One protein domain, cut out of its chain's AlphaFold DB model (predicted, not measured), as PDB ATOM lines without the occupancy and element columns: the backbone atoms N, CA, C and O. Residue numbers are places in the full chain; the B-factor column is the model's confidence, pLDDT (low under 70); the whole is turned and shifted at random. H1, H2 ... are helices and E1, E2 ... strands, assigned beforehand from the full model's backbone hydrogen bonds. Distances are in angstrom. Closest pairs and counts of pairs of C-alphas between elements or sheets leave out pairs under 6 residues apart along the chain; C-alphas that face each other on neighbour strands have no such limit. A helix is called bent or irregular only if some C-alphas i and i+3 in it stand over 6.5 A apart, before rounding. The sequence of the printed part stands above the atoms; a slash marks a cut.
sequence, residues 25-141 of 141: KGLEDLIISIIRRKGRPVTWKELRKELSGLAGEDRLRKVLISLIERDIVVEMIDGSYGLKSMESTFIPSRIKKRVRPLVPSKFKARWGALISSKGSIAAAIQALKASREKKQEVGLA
ATOM      1  N   LYS A  25     214.634 226.852 190.719       92.56
ATOM      2  CA  LYS A  25     213.411 227.616 190.957       92.56
ATOM      3  C   LYS A  25     212.548 227.711 189.696       92.56
ATOM      4  O   LYS A  25     211.352 227.447 189.756       92.56
ATOM      5  N   GLY A  26     213.146 227.989 188.540       94.31
ATOM      6  CA  GLY A  26     212.445 227.961 187.260       94.31
ATOM      7  C   GLY A  26     211.877 226.576 186.941       94.31
ATOM      8  O   GLY A  26     210.764 226.464 186.428       94.31
ATOM      9  N   LEU A  27     212.589 225.502 187.298       95.75
ATOM     10  CA  LEU A  27     212.083 224.139 187.143       95.75
ATOM     11  C   LEU A  27     210.896 223.849 188.079       95.75
ATOM     12  O   LEU A  27     209.944 223.192 187.652       95.75
ATOM     13  N   GLU A  28     210.915 224.355 189.317       97.31
ATOM     14  CA  GLU A  28     209.767 224.298 190.236       97.31
ATOM     15  C   GLU A  28     208.525 224.944 189.614       97.31
ATOM     16  O   GLU A  28     207.467 224.308 189.522       97.31
ATOM     17  N   ASP A  29     208.672 226.176 189.129       97.25
ATOM     18  CA  ASP A  29     207.584 226.950 188.532       97.25
ATOM     19  C   ASP A  29     207.024 226.271 187.276       97.25
ATOM     20  O   ASP A  29     205.804 226.221 187.078       97.25
ATOM     21  N   LEU A  30     207.891 225.675 186.452       97.12
ATOM     22  CA  LEU A  30     207.484 224.894 185.285       97.12
ATOM     23  C   LEU A  30     206.670 223.658 185.677       97.12
ATOM     24  O   LEU A  30     205.611 223.424 185.093       97.12
ATOM     25  N   ILE A  31     207.109 222.884 186.675       98.06
ATOM     26  CA  ILE A  31     206.374 221.700 187.153       98.06
ATOM     27  C   ILE A  31     204.979 222.102 187.644       98.06
ATOM     28  O   ILE A  31     203.981 221.505 187.231       98.06
ATOM     29  N   ILE A  32     204.893 223.137 188.483       98.44
ATOM     30  CA  ILE A  32     203.622 223.653 189.008       98.44
ATOM     31  C   ILE A  32     202.718 224.111 187.858       98.44
ATOM     32  O   ILE A  32     201.532 223.767 187.824       98.44
ATOM     33  N   SER A  33     203.280 224.841 186.895       98.06
ATOM     34  CA  SER A  33     202.559 225.345 185.725       98.06
ATOM     35  C   SER A  33     202.037 224.217 184.840       98.06
ATOM     36  O   SER A  33     200.890 224.275 184.399       98.06
ATOM     37  N   ILE A  34     202.820 223.155 184.622       98.12
ATOM     38  CA  ILE A  34     202.392 221.969 183.868       98.12
ATOM     39  C   ILE A  34     201.201 221.300 184.561       98.12
ATOM     40  O   ILE A  34     200.188 221.039 183.909       98.12
ATOM     41  N   ILE A  35     201.285 221.052 185.872       98.12
ATOM     42  CA  ILE A  35     200.198 220.419 186.637       98.12
ATOM     43  C   ILE A  35     198.937 221.291 186.589       98.12
ATOM     44  O   ILE A  35     197.844 220.792 186.314       98.12
ATOM     45  N   ARG A  36     199.088 222.604 186.800       97.75
ATOM     46  CA  ARG A  36     197.980 223.567 186.753       97.75
ATOM     47  C   ARG A  36     197.329 223.607 185.372       97.75
ATOM     48  O   ARG A  36     196.114 223.477 185.285       97.75
ATOM     49  N   ARG A  37     198.123 223.707 184.301       97.56
ATOM     50  CA  ARG A  37     197.646 223.717 182.907       97.56
ATOM     51  C   ARG A  37     196.904 222.433 182.545       97.56
ATOM     52  O   ARG A  37     195.915 222.487 181.825       97.56
ATOM     53  N   LYS A  38     197.364 221.274 183.026       96.44
ATOM     54  CA  LYS A  38     196.670 219.994 182.804       96.44
ATOM     55  C   LYS A  38     195.374 219.884 183.614       96.44
ATOM     56  O   LYS A  38     194.540 219.055 183.268       96.44
ATOM     57  N   GLY A  39     195.224 220.654 184.694       95.69
ATOM     58  CA  GLY A  39     194.047 220.625 185.568       95.69
ATOM     59  C   GLY A  39     193.858 219.304 186.324       95.69
ATOM     60  O   GLY A  39     192.796 219.063 186.889       95.69
ATOM     61  N   ARG A  40     194.868 218.427 186.326       95.31
ATOM     62  CA  ARG A  40     194.834 217.109 186.966       95.31
ATOM     63  C   ARG A  40     196.229 216.674 187.402       95.31
ATOM     64  O   ARG A  40     197.213 217.159 186.839       95.31
ATOM     65  N   PRO A  41     196.330 215.686 188.306       97.00
ATOM     66  CA  PRO A  41     197.600 215.037 188.575       97.00
ATOM     67  C   PRO A  41     198.219 214.420 187.314       97.00
ATOM     68  O   PRO A  41     197.529 213.896 186.428       97.00
ATOM     69  N   VAL A  42     199.542 214.507 187.236       97.06
ATOM     70  CA  VAL A  42     200.354 214.092 186.090       97.06
ATOM     71  C   VAL A  42     201.323 212.997 186.498       97.06
ATOM     72  O   VAL A  42     201.833 212.955 187.613       97.06
ATOM     73  N   THR A  43     201.590 212.070 185.596       97.12
ATOM     74  CA  THR A  43     202.525 210.975 185.851       97.12
ATOM     75  C   THR A  43     203.974 211.417 185.663       97.12
ATOM     76  O   THR A  43     204.269 212.350 184.919       97.12
ATOM     77  N   TRP A  44     204.912 210.669 186.251       96.88
ATOM     78  CA  TRP A  44     206.351 210.836 185.994       96.88
ATOM     79  C   TRP A  44     206.695 210.819 184.493       96.88
ATOM     80  O   TRP A  44     207.518 211.601 184.028       96.88
ATOM     81  N   LYS A  45     206.038 209.948 183.712       96.38
ATOM     82  CA  LYS A  45     206.231 209.870 182.255       96.38
ATOM     83  C   LYS A  45     205.783 211.154 181.552       96.38
ATOM     84  O   LYS A  45     206.447 211.583 180.617       96.38
ATOM     85  N   GLU A  46     204.676 211.750 181.988       97.25
ATOM     86  CA  GLU A  46     204.191 213.019 181.439       97.25
ATOM     87  C   GLU A  46     205.125 214.173 181.801       97.25
ATOM     88  O   GLU A  46     205.498 214.920 180.904       97.25
ATOM     89  N   LEU A  47     205.579 214.271 183.056       97.50
ATOM     90  CA  LEU A  47     206.553 215.295 183.456       97.50
ATOM     91  C   LEU A  47     207.865 215.171 182.679       97.50
ATOM     92  O   LEU A  47     208.337 216.163 182.138       97.50
ATOM     93  N   ARG A  48     208.419 213.955 182.544       96.44
ATOM     94  CA  ARG A  48     209.624 213.727 181.726       96.44
ATOM     95  C   ARG A  48     209.428 214.135 180.270       96.44
ATOM     96  O   ARG A  48     210.346 214.674 179.672       96.44
ATOM     97  N   LYS A  49     208.245 213.884 179.702       96.38
ATOM     98  CA  LYS A  49     207.939 214.280 178.324       96.38
ATOM     99  C   LYS A  49     207.858 215.802 178.182       96.38
ATOM    100  O   LYS A  49     208.428 216.340 177.245       96.38
ATOM    101  N   GLU A  50     207.154 216.476 179.088       95.62
ATOM    102  CA  GLU A  50     206.946 217.933 179.033       95.62
ATOM    103  C   GLU A  50     208.227 218.726 179.355       95.62
ATOM    104  O   GLU A  50     208.350 219.864 178.922       95.62
ATOM    105  N   LEU A  51     209.176 218.136 180.091       93.94
ATOM    106  CA  LEU A  51     210.439 218.771 180.504       93.94
ATOM    107  C   LEU A  51     211.671 218.213 179.774       93.94
ATOM    108  O   LEU A  51     212.808 218.505 180.156       93.94
ATOM    109  N   SER A  52     211.463 217.400 178.737       90.69
ATOM    110  CA  SER A  52     212.550 216.843 177.932       90.69
ATOM    111  C   SER A  52     213.366 217.973 177.302       90.69
ATOM    112  O   SER A  52     212.799 218.883 176.707       90.69
ATOM    113  N   GLY A  53     214.691 217.925 177.444       85.62
ATOM    114  CA  GLY A  53     215.600 218.982 176.977       85.62
ATOM    115  C   GLY A  53     215.729 220.191 177.915       85.62
ATOM    116  O   GLY A  53     216.672 220.955 177.766       85.62
ATOM    117  N   LEU A  54     214.853 220.335 178.918       88.06
ATOM    118  CA  LEU A  54     214.921 221.419 179.914       88.06
ATOM    119  C   LEU A  54     215.592 220.974 181.218       88.06
ATOM    120  O   LEU A  54     216.298 221.749 181.859       88.06
ATOM    121  N   ALA A  55     215.371 219.723 181.629       89.62
ATOM    122  CA  ALA A  55     215.969 219.172 182.839       89.62
ATOM    123  C   ALA A  55     216.226 217.666 182.724       89.62
ATOM    124  O   ALA A  55     215.396 216.905 182.225       89.62
ATOM    125  N   GLY A  56     217.366 217.223 183.259       91.94
ATOM    126  CA  GLY A  56     217.657 215.802 183.437       91.94
ATOM    127  C   GLY A  56     216.785 215.160 184.522       91.94
ATOM    128  O   GLY A  56     216.281 215.829 185.427       91.94
ATOM    129  N   GLU A  57     216.644 213.834 184.472       95.12
ATOM    130  CA  GLU A  57     215.766 213.091 185.388       95.12
ATOM    131  C   GLU A  57     216.151 213.230 186.862       95.12
ATOM    132  O   GLU A  57     215.277 213.276 187.728       95.12
ATOM    133  N   ASP A  58     217.452 213.281 187.155       95.94
ATOM    134  CA  ASP A  58     217.940 213.438 188.524       95.94
ATOM    135  C   ASP A  58     217.531 214.787 189.114       95.94
ATOM    136  O   ASP A  58     217.042 214.873 190.241       95.94
ATOM    137  N   ARG A  59     217.635 215.834 188.299       94.94
ATOM    138  CA  ARG A  59     217.248 217.185 188.678       94.94
ATOM    139  C   ARG A  59     215.739 217.306 188.868       94.94
ATOM    140  O   ARG A  59     215.299 217.815 189.893       94.94
ATOM    141  N   LEU A  60     214.946 216.740 187.952       96.88
ATOM    142  CA  LEU A  60     213.490 216.654 188.104       96.88
ATOM    143  C   LEU A  60     213.100 215.926 189.401       96.88
ATOM    144  O   LEU A  60     212.188 216.357 190.103       96.88
ATOM    145  N   ARG A  61     213.804 214.841 189.747       97.88
ATOM    146  CA  ARG A  61     213.573 214.105 190.997       97.88
ATOM    147  C   ARG A  61     213.859 214.971 192.223       97.88
ATOM    148  O   ARG A  61     213.012 215.026 193.109       97.88
ATOM    149  N   LYS A  62     215.014 215.643 192.268       97.69
ATOM    150  CA  LYS A  62     215.406 216.531 193.378       97.69
ATOM    151  C   LYS A  62     214.392 217.654 193.588       97.69
ATOM    152  O   LYS A  62     213.934 217.866 194.707       97.69
ATOM    153  N   VAL A  63     213.981 218.308 192.505       98.06
ATOM    154  CA  VAL A  63     212.996 219.390 192.562       98.06
ATOM    155  C   VAL A  63     211.621 218.885 193.008       98.06
ATOM    156  O   VAL A  63     210.989 219.497 193.867       98.06
ATOM    157  N   LEU A  64     211.165 217.733 192.503       98.38
ATOM    158  CA  LEU A  64     209.913 217.139 192.972       98.38
ATOM    159  C   LEU A  64     209.959 216.785 194.459       98.38
ATOM    160  O   LEU A  64     208.994 217.074 195.157       98.38
ATOM    161  N   ILE A  65     211.061 216.210 194.952       98.62
ATOM    162  CA  ILE A  65     211.239 215.934 196.387       98.62
ATOM    163  C   ILE A  65     211.075 217.227 197.194       98.62
ATOM    164  O   ILE A  65     210.231 217.268 198.087       98.62
ATOM    165  N   SER A  66     211.776 218.301 196.818       98.38
ATOM    166  CA  SER A  66     211.664 219.622 197.461       98.38
ATOM    167  C   SER A  66     210.222 220.161 197.471       98.38
ATOM    168  O   SER A  66     209.739 220.683 198.481       98.38
ATOM    169  N   LEU A  67     209.496 220.032 196.356       98.56
ATOM    170  CA  LEU A  67     208.093 220.452 196.260       98.56
ATOM    171  C   LEU A  67     207.155 219.596 197.127       98.56
ATOM    172  O   LEU A  67     206.188 220.123 197.680       98.56
ATOM    173  N   ILE A  68     207.426 218.293 197.246       98.62
ATOM    174  CA  ILE A  68     206.637 217.356 198.057       98.62
ATOM    175  C   ILE A  68     206.886 217.573 199.551       98.62
ATOM    176  O   ILE A  68     205.948 217.555 200.349       98.62
ATOM    177  N   GLU A  69     208.133 217.818 199.951       98.50
ATOM    178  CA  GLU A  69     208.482 218.107 201.344       98.50
ATOM    179  C   GLU A  69     207.781 219.371 201.857       98.50
ATOM    180  O   GLU A  69     207.238 219.363 202.967       98.50
ATOM    181  N   ARG A  70     207.691 220.405 201.009       98.19
ATOM    182  CA  ARG A  70     206.968 221.664 201.270       98.19
ATOM    183  C   ARG A  70     205.447 221.574 201.085       98.19
ATOM    184  O   ARG A  70     204.759 222.580 201.224       98.19
ATOM    185  N   ASP A  71     204.910 220.395 200.769       98.12
ATOM    186  CA  ASP A  71     203.488 220.161 200.482       98.12
ATOM    187  C   ASP A  71     202.910 221.057 199.366       98.12
ATOM    188  O   ASP A  71     201.710 221.313 199.335       98.12
ATOM    189  N   ILE A  72     203.730 221.530 198.427       98.25
ATOM    190  CA  ILE A  72     203.249 222.249 197.236       98.25
ATOM    191  C   ILE A  72     202.694 221.232 196.230       98.25
ATOM    192  O   ILE A  72     201.592 221.392 195.690       98.25
ATOM    193  N   VAL A  73     203.451 220.152 196.028       98.50
ATOM    194  CA  VAL A  73     203.074 218.987 195.225       98.50
ATOM    195  C   VAL A  73     202.777 217.808 196.146       98.50
ATOM    196  O   VAL A  73     203.379 217.643 197.201       98.50
ATOM    197  N   VAL A  74     201.836 216.966 195.740       98.19
ATOM    198  CA  VAL A  74     201.432 215.756 196.446       98.19
ATOM    199  C   VAL A  74     201.605 214.554 195.534       98.19
ATOM    200  O   VAL A  74     201.151 214.554 194.389       98.19
ATOM    201  N   GLU A  75     202.220 213.505 196.077       97.50
ATOM    202  CA  GLU A  75     202.204 212.174 195.479       97.50
ATOM    203  C   GLU A  75     200.860 211.503 195.763       97.50
ATOM    204  O   GLU A  75     200.521 211.180 196.905       97.50
ATOM    205  N   MET A  76     200.085 211.303 194.708       97.38
ATOM    206  CA  MET A  76     198.778 210.672 194.756       97.38
ATOM    207  C   MET A  76     198.894 209.156 194.932       97.38
ATOM    208  O   MET A  76     199.923 208.549 194.630       97.38
ATOM    209  N   ILE A  77     197.809 208.509 195.366       96.19
ATOM    210  CA  ILE A  77     197.788 207.066 195.665       96.19
ATOM    211  C   ILE A  77     198.129 206.159 194.463       96.19
ATOM    212  O   ILE A  77     198.491 204.998 194.647       96.19
ATOM    213  N   ASP A  78     198.049 206.669 193.231       95.62
ATOM    214  CA  ASP A  78     198.440 205.958 192.005       95.62
ATOM    215  C   ASP A  78     199.852 206.307 191.490       95.62
ATOM    216  O   ASP A  78     200.275 205.810 190.438       95.62
ATOM    217  N   GLY A  79     200.595 207.128 192.236       95.62
ATOM    218  CA  GLY A  79     201.940 207.590 191.897       95.62
ATOM    219  C   GLY A  79     201.982 208.747 190.897       95.62
ATOM    220  O   GLY A  79     203.041 209.011 190.328       95.62
ATOM    221  N   SER A  80     200.849 209.400 190.626       97.12
ATOM    222  CA  SER A  80     200.833 210.696 189.944       97.12
ATOM    223  C   SER A  80     201.148 211.844 190.911       97.12
ATOM    224  O   SER A  80     201.066 211.691 192.127       97.12
ATOM    225  N   TYR A  81     201.519 212.997 190.364       98.06
ATOM    226  CA  TYR A  81     201.866 214.210 191.096       98.06
ATOM    227  C   TYR A  81     200.808 215.274 190.828       98.06
ATOM    228  O   TYR A  81     200.553 215.612 189.672       98.06
ATOM    229  N   GLY A  82     200.177 215.792 191.876       98.00
ATOM    230  CA  GLY A  82     199.194 216.872 191.785       98.00
ATOM    231  C   GLY A  82     199.544 218.034 192.700       98.00
ATOM    232  O   GLY A  82     200.396 217.901 193.571       98.00
ATOM    233  N   LEU A  83     198.873 219.172 192.531       98.19
ATOM    234  CA  LEU A  83     198.939 220.239 193.531       98.19
ATOM    235  C   LEU A  83     198.196 219.797 194.792       98.19
ATOM    236  O   LEU A  83     197.242 219.022 194.702       98.19
ATOM    237  N   LYS A  84     198.580 220.329 195.956       96.94
ATOM    238  CA  LYS A  84     197.915 220.013 197.232       96.94
ATOM    239  C   LYS A  84     196.395 220.160 197.179       96.94
ATOM    240  O   LYS A  84     195.682 219.278 197.635       96.94
ATOM    241  N   SER A  85     195.890 221.216 196.544       95.44
ATOM    242  CA  SER A  85     194.447 221.455 196.402       95.44
ATOM    243  C   SER A  85     193.695 220.370 195.624       95.44
ATOM    244  O   SER A  85     192.479 220.273 195.747       95.44
ATOM    245  N   MET A  86     194.389 219.549 194.830       94.88
ATOM    246  CA  MET A  86     193.770 218.496 194.024       94.88
ATOM    247  C   MET A  86     193.504 217.211 194.818       94.88
ATOM    248  O   MET A  86     192.772 216.357 194.324       94.88
ATOM    249  N   GLU A  87     194.088 217.041 196.011       90.94
ATOM    250  CA  GLU A  87     194.030 215.775 196.759       90.94
ATOM    251  C   GLU A  87     192.600 215.386 197.168       90.94
ATOM    252  O   GLU A  87     192.230 214.216 197.088       90.94
ATOM    253  N   SER A  88     191.776 216.370 197.535       85.31
ATOM    254  CA  SER A  88     190.411 216.176 198.041       85.31
ATOM    255  C   SER A  88     189.432 215.688 196.970       85.31
ATOM    256  O   SER A  88     188.485 214.960 197.267       85.31
ATOM    257  N   THR A  89     189.673 216.061 195.714       85.31
ATOM    258  CA  THR A  89     188.853 215.679 194.557       85.31
ATOM    259  C   THR A  89     189.494 214.573 193.724       85.31
ATOM    260  O   THR A  89     188.929 214.158 192.708       85.31
ATOM    261  N   PHE A  90     190.696 214.120 194.093       87.50
ATOM    262  CA  PHE A  90     191.460 213.204 193.266       87.50
ATOM    263  C   PHE A  90     190.871 211.799 193.276       87.50
ATOM    264  O   PHE A  90     190.680 211.175 194.319       87.50
ATOM    265  N   ILE A  91     190.647 211.272 192.073       86.06
ATOM    266  CA  ILE A  91     190.181 209.907 191.873       86.06
ATOM    267  C   ILE A  91     191.082 209.254 190.831       86.06
ATOM    268  O   ILE A  91     191.090 209.684 189.673       86.06
ATOM    269  N   PRO A  92     191.841 208.219 191.220       87.69
ATOM    270  CA  PRO A  92     192.742 207.537 190.311       87.69
ATOM    271  C   PRO A  92     192.005 206.968 189.105       87.69
ATOM    272  O   PRO A  92     191.029 206.232 189.251       87.69
ATOM    273  N   SER A  93     192.515 207.223 187.903       83.75
ATOM    274  CA  SER A  93     191.977 206.593 186.690       83.75
ATOM    275  C   SER A  93     192.370 205.116 186.615       83.75
ATOM    276  O   SER A  93     191.550 204.249 186.300       83.75
ATOM    277  N   ARG A  94     193.617 204.797 186.972       85.31
ATOM    278  CA  ARG A  94     194.197 203.457 186.857       85.31
ATOM    279  C   ARG A  94     194.381 202.821 188.225       85.31
ATOM    280  O   ARG A  94     194.811 203.467 189.173       85.31
ATOM    281  N   ILE A  95     194.115 201.522 188.300       89.06
ATOM    282  CA  ILE A  95     194.456 200.728 189.479       89.06
ATOM    283  C   ILE A  95     195.965 200.477 189.467       89.06
ATOM    284  O   ILE A  95     196.547 200.114 188.442       89.06
ATOM    285  N   LYS A  96     196.605 200.665 190.619       90.69
ATOM    286  CA  LYS A  96     198.024 200.386 190.829       90.69
ATOM    287  C   LYS A  96     198.184 199.353 191.930       90.69
ATOM    288  O   LYS A  96     197.594 199.475 192.995       90.69
ATOM    289  N   LYS A  97     199.018 198.343 191.668       87.69
ATOM    290  CA  LYS A  97     199.394 197.335 192.672       87.69
ATOM    291  C   LYS A  97     200.493 197.842 193.608       87.69
ATOM    292  O   LYS A  97     200.515 197.489 194.778       87.69
ATOM    293  N   ARG A  98     201.406 198.668 193.088       90.00
ATOM    294  CA  ARG A  98     202.555 199.208 193.820       90.00
ATOM    295  C   ARG A  98     202.852 200.631 193.368       90.00
ATOM    296  O   ARG A  98     202.815 200.914 192.170       90.00
ATOM    297  N   VAL A  99     203.214 201.472 194.327       93.25
ATOM    298  CA  VAL A  99     203.780 202.807 194.114       93.25
ATOM    299  C   VAL A  99     205.110 202.877 194.859       93.25
ATOM    300  O   VAL A  99     205.274 202.245 195.903       93.25
ATOM    301  N   ARG A 100     206.085 203.581 194.283       95.00
ATOM    302  CA  ARG A 100     207.380 203.871 194.908       95.00
ATOM    303  C   ARG A 100     207.459 205.386 195.092       95.00
ATOM    304  O   ARG A 100     207.865 206.051 194.142       95.00
ATOM    305  N   PRO A 101     206.977 205.914 196.227       97.19
ATOM    306  CA  PRO A 101     206.945 207.351 196.434       97.19
ATOM    307  C   PRO A 101     208.360 207.924 196.541       97.19
ATOM    308  O   PRO A 101     209.254 207.264 197.075       97.19
ATOM    309  N   LEU A 102     208.543 209.146 196.048       97.94
ATOM    310  CA  LEU A 102     209.773 209.919 196.199       97.94
ATOM    311  C   LEU A 102     209.994 210.324 197.658       97.94
ATOM    312  O   LEU A 102     211.128 210.285 198.128       97.94
ATOM    313  N   VAL A 103     208.917 210.640 198.385       98.38
ATOM    314  CA  VAL A 103     208.946 210.975 199.814       98.38
ATOM    315  C   VAL A 103     208.022 210.016 200.585       98.38
ATOM    316  O   VAL A 103     206.847 210.317 200.833       98.38
ATOM    317  N   PRO A 104     208.525 208.831 200.997       98.12
ATOM    318  CA  PRO A 104     207.709 207.790 201.627       98.12
ATOM    319  C   PRO A 104     206.964 208.232 202.888       98.12
ATOM    320  O   PRO A 104     205.837 207.794 203.117       98.12
ATOM    321  N   SER A 105     207.562 209.112 203.695       98.38
ATOM    322  CA  SER A 105     206.948 209.653 204.914       98.38
ATOM    323  C   SER A 105     205.681 210.456 204.601       98.38
ATOM    324  O   SER A 105     204.620 210.178 205.164       98.38
ATOM    325  N   LYS A 106     205.758 211.386 203.642       98.12
ATOM    326  CA  LYS A 106     204.630 212.204 203.169       98.12
ATOM    327  C   LYS A 106     203.547 211.360 202.498       98.12
ATOM    328  O   LYS A 106     202.362 211.619 202.707       98.12
ATOM    329  N   PHE A 107     203.933 210.338 201.732       97.81
ATOM    330  CA  PHE A 107     202.985 209.399 201.128       97.81
ATOM    331  C   PHE A 107     202.242 208.578 202.192       97.81
ATOM    332  O   PHE A 107     201.016 208.466 202.150       97.81
ATOM    333  N   LYS A 108     202.969 208.032 203.179       97.44
ATOM    334  CA  LYS A 108     202.389 207.252 204.283       97.44
ATOM    335  C   LYS A 108     201.449 208.101 205.137       97.44
ATOM    336  O   LYS A 108     200.378 207.618 205.486       97.44
ATOM    337  N   ALA A 109     201.814 209.347 205.431       97.12
ATOM    338  CA  ALA A 109     200.966 210.264 206.192       97.12
ATOM    339  C   ALA A 109     199.607 210.506 205.511       97.12
ATOM    340  O   ALA A 109     198.589 210.576 206.189       97.12
ATOM    341  N   ARG A 110     199.581 210.579 204.174       95.94
ATOM    342  CA  ARG A 110     198.358 210.827 203.396       95.94
ATOM    343  C   ARG A 110     197.513 209.582 203.173       95.94
ATOM    344  O   ARG A 110     196.313 209.582 203.417       95.94
ATOM    345  N   TRP A 111     198.137 208.514 202.685       95.88
ATOM    346  CA  TRP A 111     197.411 207.350 202.169       95.88
ATOM    347  C   TRP A 111     197.505 206.129 203.079       95.88
ATOM    348  O   TRP A 111     196.763 205.169 202.882       95.88
ATOM    349  N   GLY A 112     198.393 206.141 204.076       96.06
ATOM    350  CA  GLY A 112     198.703 204.977 204.904       96.06
ATOM    351  C   GLY A 112     197.489 204.417 205.638       96.06
ATOM    352  O   GLY A 112     197.263 203.211 205.583       96.06
ATOM    353  N   ALA A 113     196.669 205.275 206.250       96.88
ATOM    354  CA  ALA A 113     195.453 204.846 206.942       96.88
ATOM    355  C   ALA A 113     194.448 204.184 205.982       96.88
ATOM    356  O   ALA A 113     193.935 203.102 206.266       96.88
ATOM    357  N   LEU A 114     194.224 204.785 204.806       94.88
ATOM    358  CA  LEU A 114     193.319 204.245 203.790       94.88
ATOM    359  C   LEU A 114     193.826 202.909 203.228       94.88
ATOM    360  O   LEU A 114     193.062 201.949 203.133       94.88
ATOM    361  N   ILE A 115     195.111 202.833 202.877       96.56
ATOM    362  CA  ILE A 115     195.742 201.613 202.356       96.56
ATOM    363  C   ILE A 115     195.685 200.503 203.405       96.56
ATOM    364  O   ILE A 115     195.321 199.381 203.068       96.56
ATOM    365  N   SER A 116     195.993 200.812 204.668       96.31
ATOM    366  CA  SER A 116     195.938 199.839 205.759       96.31
ATOM    367  C   SER A 116     194.513 199.353 206.011       96.31
ATOM    368  O   SER A 116     194.306 198.158 206.182       96.31
ATOM    369  N   SER A 117     193.524 200.251 205.984       97.19
ATOM    370  CA  SER A 117     192.112 199.902 206.169       97.19
ATOM    371  C   SER A 117     191.575 199.006 205.049       97.19
ATOM    372  O   SER A 117     190.772 198.113 205.302       97.19
ATOM    373  N   LYS A 118     192.007 199.227 203.801       96.38
ATOM    374  CA  LYS A 118     191.566 198.436 202.637       96.38
ATOM    375  C   LYS A 118     192.466 197.236 202.333       96.38
ATOM    376  O   LYS A 118     192.157 196.458 201.438       96.38
ATOM    377  N   GLY A 119     193.591 197.097 203.031       94.94
ATOM    378  CA  GLY A 119     194.567 196.018 202.876       94.94
ATOM    379  C   GLY A 119     195.535 196.167 201.695       94.94
ATOM    380  O   GLY A 119     196.598 195.553 201.698       94.94
ATOM    381  N   SER A 120     195.228 196.981 200.679       95.81
ATOM    382  CA  SER A 120     196.143 197.223 199.555       95.81
ATOM    383  C   SER A 120     195.897 198.563 198.862       95.81
ATOM    384  O   SER A 120     194.813 199.137 198.948       95.81
ATOM    385  N   ILE A 121     196.894 199.037 198.103       94.88
ATOM    386  CA  ILE A 121     196.755 200.219 197.235       94.88
ATOM    387  C   ILE A 121     195.629 200.002 196.220       94.88
ATOM    388  O   ILE A 121     194.804 200.887 196.015       94.88
ATOM    389  N   ALA A 122     195.550 198.816 195.612       95.50
ATOM    390  CA  ALA A 122     194.525 198.515 194.619       95.50
ATOM    391  C   ALA A 122     193.108 198.600 195.211       95.50
ATOM    392  O   ALA A 122     192.246 199.255 194.625       95.50
ATOM    393  N   ALA A 123     192.892 198.008 196.389       95.38
ATOM    394  CA  ALA A 123     191.613 198.059 197.093       95.38
ATOM    395  C   ALA A 123     191.275 199.479 197.584       95.38
ATOM    396  O   ALA A 123     190.128 199.912 197.496       95.38
ATOM    397  N   ALA A 124     192.272 200.245 198.036       95.31
ATOM    398  CA  ALA A 124     192.103 201.655 198.383       95.31
ATOM    399  C   ALA A 124     191.658 202.498 197.182       95.31
ATOM    400  O   ALA A 124     190.705 203.268 197.285       95.31
ATOM    401  N   ILE A 125     192.285 202.303 196.019       94.69
ATOM    402  CA  ILE A 125     191.888 202.964 194.772       94.69
ATOM    403  C   ILE A 125     190.454 202.580 194.380       94.69
ATOM    404  O   ILE A 125     189.676 203.450 193.991       94.69
ATOM    405  N   GLN A 126     190.081 201.303 194.493       93.88
ATOM    406  CA  GLN A 126     188.710 200.854 194.222       93.88
ATOM    407  C   GLN A 126     187.695 201.513 195.161       93.88
ATOM    408  O   GLN A 126     186.659 201.981 194.701       93.88
ATOM    409  N   ALA A 127     188.010 201.634 196.452       92.50
ATOM    410  CA  ALA A 127     187.145 202.313 197.414       92.50
ATOM    411  C   ALA A 127     186.951 203.806 197.086       92.50
ATOM    412  O   ALA A 127     185.837 204.322 197.203       92.50
ATOM    413  N   LEU A 128     188.009 204.495 196.635       91.69
ATOM    414  CA  LEU A 128     187.919 205.888 196.180       91.69
ATOM    415  C   LEU A 128     187.015 206.026 194.948       91.69
ATOM    416  O   LEU A 128     186.197 206.941 194.890       91.69
ATOM    417  N   LYS A 129     187.121 205.098 193.988       91.12
ATOM    418  CA  LYS A 129     186.248 205.064 192.806       91.12
ATOM    419  C   LYS A 129     184.783 204.839 193.181       91.12
ATOM    420  O   LYS A 129     183.943 205.663 192.829       91.12
ATOM    421  N   ALA A 130     184.500 203.809 193.979       89.62
ATOM    422  CA  ALA A 130     183.141 203.469 194.405       89.62
ATOM    423  C   ALA A 130     182.465 204.608 195.193       89.62
ATOM    424  O   ALA A 130     181.268 204.851 195.063       89.62
ATOM    425  N   SER A 131     183.234 205.358 195.989       86.12
ATOM    426  CA  SER A 131     182.712 206.514 196.736       86.12
ATOM    427  C   SER A 131     182.238 207.651 195.819       86.12
ATOM    428  O   SER A 131     181.366 208.429 196.203       86.12
ATOM    429  N   ARG A 132     182.793 207.765 194.606       81.88
ATOM    430  CA  ARG A 132     182.399 208.771 193.607       81.88
ATOM    431  C   ARG A 132     181.150 208.372 192.847       81.88
ATOM    432  O   ARG A 132     180.332 209.239 192.570       81.88
ATOM    433  N   GLU A 133     181.040 207.098 192.492       81.88
ATOM    434  CA  GLU A 133     179.862 206.546 191.813       81.88
ATOM    435  C   GLU A 133     178.624 206.777 192.682       81.88
ATOM    436  O   GLU A 133     177.694 207.443 192.241       81.88
ATOM    437  N   LYS A 134     178.709 206.442 193.976       79.06
ATOM    438  CA  LYS A 134     177.644 206.738 194.949       79.06
ATOM    439  C   LYS A 134     177.298 208.226 195.052       79.06
ATOM    440  O   LYS A 134     176.130 208.580 195.143       79.06
ATOM    441  N   LYS A 135     178.293 209.124 195.042       76.00
ATOM    442  CA  LYS A 135     178.038 210.579 195.069       76.00
ATOM    443  C   LYS A 135     177.372 211.089 193.790       76.00
ATOM    444  O   LYS A 135     176.609 212.042 193.868       76.00
ATOM    445  N   GLN A 136     177.675 210.498 192.634       75.00
ATOM    446  CA  GLN A 136     177.015 210.852 191.376       75.00
ATOM    447  C   GLN A 136     175.572 210.350 191.350       75.00
ATOM    448  O   GLN A 136     174.695 211.120 190.986       75.00
ATOM    449  N   GLU A 137     175.316 209.124 191.806       71.00
ATOM    450  CA  GLU A 137     173.959 208.567 191.900       71.00
ATOM    451  C   GLU A 137     173.052 209.398 192.820       71.00
ATOM    452  O   GLU A 137     171.922 209.694 192.456       71.00
ATOM    453  N   VAL A 138     173.558 209.840 193.977       72.25
ATOM    454  CA  VAL A 138     172.788 210.652 194.940       72.25
ATOM    455  C   VAL A 138     172.627 212.114 194.500       72.25
ATOM    456  O   VAL A 138     171.694 212.773 194.930       72.25
ATOM    457  N   GLY A 139     173.520 212.645 193.658       62.06
ATOM    458  CA  GLY A 139     173.409 214.013 193.125       62.06
ATOM    459  C   GLY A 139     172.539 214.139 191.868       62.06
ATOM    460  O   GLY A 139     172.301 215.253 191.412       62.06
ATOM    461  N   LEU A 140     172.122 213.009 191.289       57.62
ATOM    462  CA  LEU A 140     171.232 212.911 190.125       57.62
ATOM    463  C   LEU A 140     169.793 212.506 190.503       57.62
ATOM    464  O   LEU A 140     168.929 212.521 189.628       57.62
ATOM    465  N   ALA A 141     169.557 212.136 191.766       50.16
ATOM    466  CA  ALA A 141     168.250 211.810 192.337       50.16
ATOM    467  C   ALA A 141     167.690 213.003 193.122       50.16
ATOM    468  O   ALA A 141     166.457 213.199 193.067       50.16
TER     469      ALA A 141
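Overview. This is residues 25 to 141 of the 141 residues of an uncharacterized protein of Desulfurococcaceae archaeon (UniProt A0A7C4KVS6). Three helices, H1, H2 and H3, set at wide angles to one another, form a clump at one end of the domain, next to a small hairpin of strands E1 and E2 near the middle. At the other end the long helix H6 makes a corner with H5 and leads away from the body, so that residues 133 to 141 stick out as an arm. The printed part has 117 residues, with six named helices and two named strands in the order H1 H2 H3 E1 E2 H4 H5 H6; the sheet, E1 - E2, is antiparallel and the class is mostly helix. The whole is compact, with a radius of gyration of the C-alphas of 15.1 A, yet elongated, spanning 48 by 30 by 22 A.

Along the chain. H1, residues 25 to 38, begins at C-alpha 25 (213.411, 227.616, 190.957) and is 20.1 A long. H2 is residues 44 to 50, and H3, residues 57 to 69, is 18.2 A long. E1 is residues 73 to 75, E2 residues 81 to 83 and H4 residues 84 to 89. H4 is irregular, but only just: C-alphas 85 and 88 are 6.8 A apart. H5, residues 104 to 118, is 18.7 A long and irregular, with C-alphas 110 and 113 7.5 A apart. H6, residues 121 to 139, is 27.4 A long and ends at C-alpha 139 (173.409, 214.013, 193.125).

Arrangement. H1 touches H3 with residues 27 to 28 alone, about perpendicular at 79 degrees; the closest C-alphas, of Glu 28 and Val 63, are 6.3 A apart. H1 and H2 only just touch, with 3 pairs of C-alphas within 8 A, the closest those of Ile 31 and Leu 47 at 7.4 A. The closest C-alphas of H1 and E2, of Ile 35 and Gly 82, are 6.3 A apart. E1 and E2 form a hairpin, with N 74 and O 82 at 2.8 A and N 82 and O 74 at 3.0 A, within hydrogen-bond range. The closest C-alphas of H3 and E1, of Leu 67 and Val 73, are 5.3 A apart; those of E1 and H4, of Val 74 and Lys 84, are 5.6 A apart. H5 and H3 are close but not clearly touching, with the closest C-alphas, of Glu 69 and Lys 106, at 7.3 A. H5 and H6 touch only at the corner, the closest C-alphas being those of Lys 118 and Ala 124 at 5.4 A, at a steep tilt of 69.9 degrees, only just short of about perpendicular. H6 is apart from H1, H2, H3, H4, E1 and E2. Every O i to N i+4 pair is within hydrogen-bond range in H1, H2 and H3; the counts are 9 of 11 in H5, 14 of 15 in H6 and 0 of 2 in H4, where 2 of 3 O i to N i+3 pairs are within range.

Size, cuts and confidence. The two C-alphas farthest apart, of Gly 56 and Ala 141, the chain's last residue, are 50.4 A apart. The printed part has no cut. The link from H4 to H5, residues 90 to 103, is long. Mean pLDDT of the printed part is 93.0; residues 139 to 141 are under 70.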